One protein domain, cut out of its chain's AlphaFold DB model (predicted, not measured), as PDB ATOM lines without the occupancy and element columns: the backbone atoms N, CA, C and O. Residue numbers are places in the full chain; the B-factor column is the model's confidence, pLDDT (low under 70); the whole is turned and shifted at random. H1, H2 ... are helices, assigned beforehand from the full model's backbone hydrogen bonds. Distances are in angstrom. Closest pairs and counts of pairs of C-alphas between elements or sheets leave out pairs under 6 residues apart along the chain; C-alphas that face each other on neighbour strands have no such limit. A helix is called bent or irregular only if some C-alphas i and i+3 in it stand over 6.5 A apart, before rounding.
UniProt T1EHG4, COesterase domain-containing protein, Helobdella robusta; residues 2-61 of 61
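Overview. This is residues 2 to 61 of the 61 residues of the protein "COesterase domain-containing protein" of Helobdella robusta (UniProt T1EHG4). One long helix, H2, makes the long axis of this model, with the short helix H1 at its beginning and two stretches without a named element running back along its length, residues 2 to 10 and residues 51 to 61. The loop of residues 16 to 26 reaches out past the H1 end. The printed part has 60 residues with two named helices, H1 then H2, and no named strand; the class is all helix, though under half of the residues, 25 of 60, are in named elements. The whole is loose, with a radius of gyration of the C-alphas of 14.0 A, and elongated, spanning 43 by 24 by 14 A.

Along the chain. Find C-alpha 27 at (-21.774, -48.351, 21.180); from there H2, residues 27 to 46, runs 27.1 A to C-alpha 46 at (-8.701, -48.608, 44.921). Near residue 40 you will meet a kink of 46 degrees, and H2 is irregular: C-alphas 41 and 44 are 7.7 A apart. Look back to C-alpha 11 at (-14.759, -47.936, 13.996) for H1, residues 11 to 15, which is 5.9 A long.

Arrangement. Begin at H2, which touches H1 with residues 27 to 29 alone. The closest C-alphas of the two helices are those of Gly 14 and Gly 28, 4.3 A apart. Their centres are 19.4 A apart. In the backbone of H1 every O i to N i+4 pair is within hydrogen-bond range; in H2, 13 of 16 are.

Size, cuts and confidence. The two C-alphas farthest apart are those of Asn 19 and Gly 47, 43.7 A. The link from H1 to H2 is long, with 11 residues. Residues 47 to 61 hold no named element. The printed part has no cut and ends at the chain's last residue, Gly 61. The mean pLDDT of the printed part is 95.9, and no printed residue is under 70.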
ATOM      1  N   VAL A   2      -5.337 -41.465  41.648       97.19
ATOM      2  CA  VAL A   2      -5.620 -42.741  40.977       97.19
ATOM      3  C   VAL A   2      -5.879 -42.429  39.510       97.19
ATOM      4  O   VAL A   2      -6.631 -41.504  39.211       97.19
ATOM      5  N   VAL A   3      -5.229 -43.164  38.612       97.56
ATOM      6  CA  VAL A   3      -5.395 -43.017  37.162       97.56
ATOM      7  C   VAL A   3      -6.035 -44.292  36.639       97.56
ATOM      8  O   VAL A   3      -5.542 -45.383  36.916       97.56
ATOM      9  N   VAL A   4      -7.130 -44.145  35.894       97.81
ATOM     10  CA  VAL A   4      -7.849 -45.256  35.268       97.81
ATOM     11  C   VAL A   4      -7.872 -45.022  33.765       97.81
ATOM     12  O   VAL A   4      -8.292 -43.963  33.306       97.81
ATOM     13  N   THR A   5      -7.418 -46.012  33.003       97.38
ATOM     14  CA  THR A   5      -7.485 -46.027  31.536       97.38
ATOM     15  C   THR A   5      -8.495 -47.073  31.101       97.38
ATOM     16  O   THR A   5      -8.439 -48.207  31.578       97.38
ATOM     17  N   VAL A   6      -9.393 -46.713  30.188       96.06
ATOM     18  CA  VAL A   6     -10.480 -47.590  29.740       96.06
ATOM     19  C   VAL A   6     -10.421 -47.757  28.227       96.06
ATOM     20  O   VAL A   6     -10.134 -46.809  27.499       96.06
ATOM     21  N   GLY A   7     -10.657 -48.980  27.757       96.12
ATOM     22  CA  GLY A   7     -10.858 -49.257  26.338       96.12
ATOM     23  C   GLY A   7     -12.333 -49.114  25.972       96.12
ATOM     24  O   GLY A   7     -13.202 -49.423  26.784       96.12
ATOM     25  N   TYR A   8     -12.608 -48.680  24.746       97.50
ATOM     26  CA  TYR A   8     -13.954 -48.626  24.179       97.50
ATOM     27  C   TYR A   8     -13.924 -49.093  22.724       97.50
ATOM     28  O   TYR A   8     -12.871 -49.092  22.075       97.50
ATOM     29  N   ARG A   9     -15.070 -49.540  22.207       98.00
ATOM     30  CA  ARG A   9     -15.173 -49.991  20.817       98.00
ATOM     31  C   ARG A   9     -14.946 -48.834  19.844       98.00
ATOM     32  O   ARG A   9     -15.439 -47.727  20.035       98.00
ATOM     33  N   MET A  10     -14.238 -49.136  18.758       96.25
ATOM     34  CA  MET A  10     -13.838 -48.191  17.710       96.25
ATOM     35  C   MET A  10     -14.378 -48.610  16.338       96.25
ATOM     36  O   MET A  10     -14.787 -49.755  16.134       96.25
ATOM     37  N   GLY A  11     -14.343 -47.681  15.378       96.31
ATOM     38  CA  GLY A  11     -14.759 -47.936  13.996       96.31
ATOM     39  C   GLY A  11     -16.214 -48.421  13.901       96.31
ATOM     40  O   GLY A  11     -17.033 -48.043  14.741       96.31
ATOM     41  N   PRO A  12     -16.552 -49.287  12.927       96.38
ATOM     42  CA  PRO A  12     -17.911 -49.814  12.785       96.38
ATOM     43  C   PRO A  12     -18.415 -50.547  14.036       96.38
ATOM     44  O   PRO A  12     -19.573 -50.417  14.399       96.38
ATOM     45  N   LEU A  13     -17.549 -51.252  14.768       96.31
ATOM     46  CA  LEU A  13     -17.965 -51.962  15.985       96.31
ATOM     47  C   LEU A  13     -18.385 -51.018  17.122       96.31
ATOM     48  O   LEU A  13     -19.156 -51.416  17.992       96.31
ATOM     49  N   GLY A  14     -17.860 -49.790  17.137       96.75
ATOM     50  CA  GLY A  14     -18.204 -48.773  18.130       96.75
ATOM     51  C   GLY A  14     -19.285 -47.801  17.669       96.75
ATOM     52  O   GLY A  14     -20.000 -47.245  18.497       96.75
ATOM     53  N   PHE A  15     -19.402 -47.573  16.363       96.44
ATOM     54  CA  PHE A  15     -20.138 -46.420  15.840       96.44
ATOM     55  C   PHE A  15     -20.969 -46.722  14.589       96.44
ATOM     56  O   PHE A  15     -21.474 -45.786  13.973       96.44
ATOM     57  N   LEU A  16     -21.136 -47.991  14.195       96.19
ATOM     58  CA  LEU A  16     -22.094 -48.340  13.146       96.19
ATOM     59  C   LEU A  16     -23.498 -47.955  13.608       96.19
ATOM     60  O   LEU A  16     -23.986 -48.488  14.596       96.19
ATOM     61  N   ALA A  17     -24.133 -47.055  12.870       96.12
ATOM     62  CA  ALA A  17     -25.536 -46.729  13.027       96.12
ATOM     63  C   ALA A  17     -26.248 -47.030  11.708       96.12
ATOM     64  O   ALA A  17     -25.814 -46.553  10.654       96.12
ATOM     65  N   LEU A  18     -27.318 -47.817  11.765       94.19
ATOM     66  CA  LEU A  18     -28.292 -47.920  10.686       94.19
ATOM     67  C   LEU A  18     -29.498 -47.054  11.063       94.19
ATOM     68  O   LEU A  18     -29.716 -46.747  12.230       94.19
ATOM     69  N   ASN A  19     -30.261 -46.595  10.073       88.19
ATOM     70  CA  ASN A  19     -31.426 -45.736  10.306       88.19
ATOM     71  C   ASN A  19     -32.644 -46.565  10.767       88.19
ATOM     72  O   ASN A  19     -33.730 -46.457  10.195       88.19
ATOM     73  N   ASP A  20     -32.419 -47.438  11.746       90.88
ATOM     74  CA  ASP A  20     -33.376 -48.350  12.362       90.88
ATOM     75  C   ASP A  20     -33.102 -48.479  13.872       90.88
ATOM     76  O   ASP A  20     -32.125 -47.950  14.403       90.88
ATOM     77  N   GLU A  21     -34.013 -49.143  14.585       90.38
ATOM     78  CA  GLU A  21     -33.911 -49.318  16.039       90.38
ATOM     79  C   GLU A  21     -32.935 -50.428  16.453       90.38
ATOM     80  O   GLU A  21     -32.525 -50.476  17.614       90.38
ATOM     81  N   GLU A  22     -32.562 -51.326  15.538       93.00
ATOM     82  CA  GLU A  22     -31.707 -52.474  15.847       93.00
ATOM     83  C   GLU A  22     -30.236 -52.050  15.939       93.00
ATOM     84  O   GLU A  22     -29.495 -52.520  16.812       93.00
ATOM     85  N   PHE A  23     -29.830 -51.085  15.106       92.62
ATOM     86  CA  PHE A  23     -28.475 -50.543  15.087       92.62
ATOM     87  C   PHE A  23     -28.429 -49.031  15.353       92.62
ATOM     88  O   PHE A  23     -28.030 -48.263  14.480       92.62
ATOM     89  N   PRO A  24     -28.744 -48.571  16.578       93.44
ATOM     90  CA  PRO A  24     -28.791 -47.143  16.907       93.44
ATOM     91  C   PRO A  24     -27.407 -46.464  16.966       93.44
ATOM     92  O   PRO A  24     -27.316 -45.240  17.076       93.44
ATOM     93  N   GLY A  25     -26.316 -47.236  16.918       95.75
ATOM     94  CA  GLY A  25     -24.945 -46.737  17.025       95.75
ATOM     95  C   GLY A  25     -24.527 -46.341  18.437       95.75
ATOM     96  O   GLY A  25     -25.045 -46.844  19.430       95.75
ATOM     97  N   ASN A  26     -23.518 -45.466  18.528       96.19
ATOM     98  CA  ASN A  26     -22.940 -44.957  19.784       96.19
ATOM     99  C   ASN A  26     -22.463 -46.023  20.784       96.19
ATOM    100  O   ASN A  26     -22.247 -45.727  21.960       96.19
ATOM    101  N   TYR A  27     -22.233 -47.254  20.338       97.25
ATOM    102  CA  TYR A  27     -21.774 -48.351  21.180       97.25
ATOM    103  C   TYR A  27     -20.472 -48.036  21.931       97.25
ATOM    104  O   TYR A  27     -20.356 -48.363  23.107       97.25
ATOM    105  N   GLY A  28     -19.528 -47.336  21.292       97.56
ATOM    106  CA  GLY A  28     -18.299 -46.869  21.936       97.56
ATOM    107  C   GLY A  28     -18.559 -45.846  23.048       97.56
ATOM    108  O   GLY A  28     -17.921 -45.902  24.096       97.56
ATOM    109  N   LEU A  29     -19.548 -44.957  22.885       97.06
ATOM    110  CA  LEU A  29     -19.963 -44.044  23.960       97.06
ATOM    111  C   LEU A  29     -20.654 -44.795  25.101       97.06
ATOM    112  O   LEU A  29     -20.458 -44.456  26.269       97.06
ATOM    113  N   HIS A  30     -21.431 -45.833  24.783       97.75
ATOM    114  CA  HIS A  30     -22.018 -46.707  25.797       97.75
ATOM    115  C   HIS A  30     -20.954 -47.477  26.584       97.75
ATOM    116  O   HIS A  30     -21.109 -47.621  27.794       97.75
ATOM    117  N   ASP A  31     -19.854 -47.891  25.950       98.38
ATOM    118  CA  ASP A  31     -18.719 -48.497  26.655       98.38
ATOM    119  C   ASP A  31     -18.073 -47.506  27.630       98.38
ATOM    120  O   ASP A  31     -17.847 -47.847  28.790       98.38
ATOM    121  N   ILE A  32     -17.830 -46.261  27.194       97.69
ATOM    122  CA  ILE A  32     -17.276 -45.208  28.062       97.69
ATOM    123  C   ILE A  32     -18.216 -44.943  29.240       97.69
ATOM    124  O   ILE A  32     -17.762 -44.878  30.382       97.69
ATOM    125  N   ARG A  33     -19.530 -44.843  28.996       97.88
ATOM    126  CA  ARG A  33     -20.526 -44.684  30.064       97.88
ATOM    127  C   ARG A  33     -20.480 -45.848  31.051       97.88
ATOM    128  O   ARG A  33     -20.401 -45.608  32.250       97.88
ATOM    129  N   ALA A  34     -20.494 -47.084  30.561       98.50
ATOM    130  CA  ALA A  34     -20.431 -48.267  31.412       98.50
ATOM    131  C   ALA A  34     -19.132 -48.306  32.235       98.50
ATOM    132  O   ALA A  34     -19.148 -48.683  33.406       98.50
ATOM    133  N   ALA A  35     -18.015 -47.865  31.654       98.31
ATOM    134  CA  ALA A  35     -16.744 -47.767  32.355       98.31
ATOM    135  C   ALA A  35     -16.766 -46.678  33.442       98.31
ATOM    136  O   ALA A  35     -16.281 -46.916  34.546       98.31
ATOM    137  N   LEU A  36     -17.369 -45.515  33.173       97.94
ATOM    138  CA  LEU A  36     -17.564 -44.462  34.175       97.94
ATOM    139  C   LEU A  36     -18.483 -44.922  35.307       97.94
ATOM    140  O   LEU A  36     -18.152 -44.693  36.469       97.94
ATOM    141  N   ASP A  37     -19.578 -45.614  34.986       98.38
ATOM    142  CA  ASP A  37     -20.474 -46.204  35.981       98.38
ATOM    143  C   ASP A  37     -19.708 -47.216  36.844       98.38
ATOM    144  O   ASP A  37     -19.809 -47.191  38.071       98.38
ATOM    145  N   TRP A  38     -18.869 -48.065  36.243       98.50
ATOM    146  CA  TRP A  38     -18.032 -48.994  37.003       98.50
ATOM    147  C   TRP A  38     -17.038 -48.260  37.908       98.50
ATOM    148  O   TRP A  38     -16.943 -48.579  39.092       98.50
ATOM    149  N   VAL A  39     -16.327 -47.253  37.392       98.31
ATOM    150  CA  VAL A  39     -15.385 -46.457  38.191       98.31
ATOM    151  C   VAL A  39     -16.117 -45.785  39.348       98.31
ATOM    152  O   VAL A  39     -15.679 -45.918  40.486       98.31
ATOM    153  N   PHE A  40     -17.254 -45.137  39.102       98.25
ATOM    154  CA  PHE A  40     -18.026 -44.453  40.138       98.25
ATOM    155  C   PHE A  40     -18.364 -45.376  41.318       98.25
ATOM    156  O   PHE A  40     -18.131 -45.009  42.467       98.25
ATOM    157  N   HIS A  41     -18.823 -46.599  41.038       98.44
ATOM    158  CA  HIS A  41     -19.220 -47.555  42.075       98.44
ATOM    159  C   HIS A  41     -18.051 -48.296  42.742       98.44
ATOM    160  O   HIS A  41     -18.245 -48.887  43.803       98.44
ATOM    161  N   ASN A  42     -16.854 -48.305  42.139       98.38
ATOM    162  CA  ASN A  42     -15.756 -49.165  42.594       98.38
ATOM    163  C   ASN A  42     -14.472 -48.419  42.983       98.38
ATOM    164  O   ASN A  42     -13.608 -49.009  43.629       98.38
ATOM    165  N   ILE A  43     -14.312 -47.141  42.630       98.38
ATOM    166  CA  ILE A  43     -13.023 -46.441  42.775       98.38
ATOM    167  C   ILE A  43     -12.559 -46.301  44.233       98.38
ATOM    168  O   ILE A  43     -11.356 -46.208  44.489       98.38
ATOM    169  N   GLU A  44     -13.481 -46.334  45.199       98.19
ATOM    170  CA  GLU A  44     -13.152 -46.277  46.629       98.19
ATOM    171  C   GLU A  44     -12.361 -47.512  47.095       98.19
ATOM    172  O   GLU A  44     -11.450 -47.373  47.912       98.19
ATOM    173  N   TYR A  45     -12.594 -48.692  46.501       98.25
ATOM    174  CA  TYR A  45     -11.816 -49.909  46.790       98.25
ATOM    175  C   TYR A  45     -10.353 -49.816  46.329       98.25
ATOM    176  O   TYR A  45      -9.503 -50.566  46.805       98.25
ATOM    177  N   PHE A  46     -10.049 -48.879  45.429       97.69
ATOM    178  CA  PHE A  46      -8.701 -48.608  44.921       97.69
ATOM    179  C   PHE A  46      -8.075 -47.354  45.556       97.69
ATOM    180  O   PHE A  46      -7.036 -46.877  45.098       97.69
ATOM    181  N   GLY A  47      -8.700 -46.794  46.601       97.25
ATOM    182  CA  GLY A  47      -8.211 -45.607  47.309       97.25
ATOM    183  C   GLY A  47      -8.489 -44.277  46.599       97.25
ATOM    184  O   GLY A  47      -7.890 -43.258  46.954       97.25
ATOM    185  N   GLY A  48      -9.370 -44.259  45.594       97.75
ATOM    186  CA  GLY A  48      -9.891 -43.021  45.015       97.75
ATOM    187  C   GLY A  48     -11.143 -42.518  45.734       97.75
ATOM    188  O   GLY A  48     -11.587 -43.083  46.729       97.75
ATOM    189  N   ARG A  49     -11.713 -41.419  45.233       98.00
ATOM    190  CA  ARG A  49     -12.924 -40.798  45.786       98.00
ATOM    191  C   ARG A  49     -13.966 -40.637  44.688       98.00
ATOM    192  O   ARG A  49     -13.708 -39.936  43.711       98.00
ATOM    193  N   GLN A  50     -15.138 -41.245  44.869       96.44
ATOM    194  CA  GLN A  50     -16.225 -41.221  43.879       96.44
ATOM    195  C   GLN A  50     -16.686 -39.793  43.518       96.44
ATOM    196  O   GLN A  50     -17.066 -39.526  42.384       96.44
ATOM    197  N   ASN A  51     -16.582 -38.843  44.456       96.81
ATOM    198  CA  ASN A  51     -16.949 -37.436  44.265       96.81
ATOM    199  C   ASN A  51     -15.814 -36.556  43.700       96.81
ATOM    200  O   ASN A  51     -15.958 -35.337  43.645       96.81
ATOM    201  N   GLN A  52     -14.677 -37.148  43.317       97.69
ATOM    202  CA  GLN A  52     -13.512 -36.447  42.760       97.69
ATOM    203  C   GLN A  52     -13.016 -37.116  41.470       97.69
ATOM    204  O   GLN A  52     -11.813 -37.240  41.238       97.69
ATOM    205  N   ILE A  53     -13.946 -37.559  40.623       97.62
ATOM    206  CA  ILE A  53     -13.635 -38.123  39.307       97.62
ATOM    207  C   ILE A  53     -13.464 -36.980  38.301       97.62
ATOM    208  O   ILE A  53     -14.297 -36.082  38.214       97.62
ATOM    209  N   THR A  54     -12.372 -37.008  37.538       97.75
ATOM    210  CA  THR A  54     -12.102 -36.077  36.433       97.75
ATOM    211  C   THR A  54     -11.848 -36.885  35.171       97.75
ATOM    212  O   THR A  54     -11.036 -37.809  35.186       97.75
ATOM    213  N   ILE A  55     -12.548 -36.543  34.091       96.25
ATOM    214  CA  ILE A  55     -12.407 -37.196  32.788       96.25
ATOM    215  C   ILE A  55     -11.367 -36.422  31.980       96.25
ATOM    216  O   ILE A  55     -11.427 -35.195  31.901       96.25
ATOM    217  N   LEU A  56     -10.409 -37.142  31.400       95.81
ATOM    218  CA  LEU A  56      -9.372 -36.597  30.529       95.81
ATOM    219  C   LEU A  56      -9.366 -37.378  29.217       95.81
ATOM    220  O   LEU A  56      -9.470 -38.604  29.230       95.81
ATOM    221  N   GLY A  57      -9.209 -36.646  28.121       93.19
ATOM    222  CA  GLY A  57      -9.317 -37.151  26.761       93.19
ATOM    223  C   GLY A  57      -8.311 -36.491  25.821       93.19
ATOM    224  O   GLY A  57      -7.808 -35.398  26.101       93.19
ATOM    225  N   HIS A  58      -7.983 -37.167  24.723       93.12
ATOM    226  CA  HIS A  58      -7.151 -36.627  23.650       93.12
ATOM    227  C   HIS A  58      -7.642 -37.124  22.285       93.12
ATOM    228  O   HIS A  58      -7.791 -38.325  22.055       93.12
ATOM    229  N   GLY A  59      -7.805 -36.200  21.334       93.44
ATOM    230  CA  GLY A  59      -8.266 -36.513  19.984       93.44
ATOM    231  C   GLY A  59      -9.748 -36.890  19.968       93.44
ATOM    232  O   GLY A  59     -10.604 -36.023  20.096       93.44
ATOM    233  N   SER A  60     -10.042 -38.173  19.765       84.00
ATOM    234  CA  SER A  60     -11.413 -38.709  19.697       84.00
ATOM    235  C   SER A  60     -11.938 -39.249  21.032       84.00
ATOM    236  O   SER A  60     -13.001 -39.870  21.047       84.00
ATOM    237  N   GLY A  61     -11.183 -39.065  22.115       77.19
ATOM    238  CA  GLY A  61     -11.546 -39.441  23.481       77.19
ATOM    239  C   GLY A  61     -11.452 -38.262  24.425       77.19
ATOM    240  O   GLY A  61     -10.782 -37.270  24.055       77.19
TER     241      GLY A  61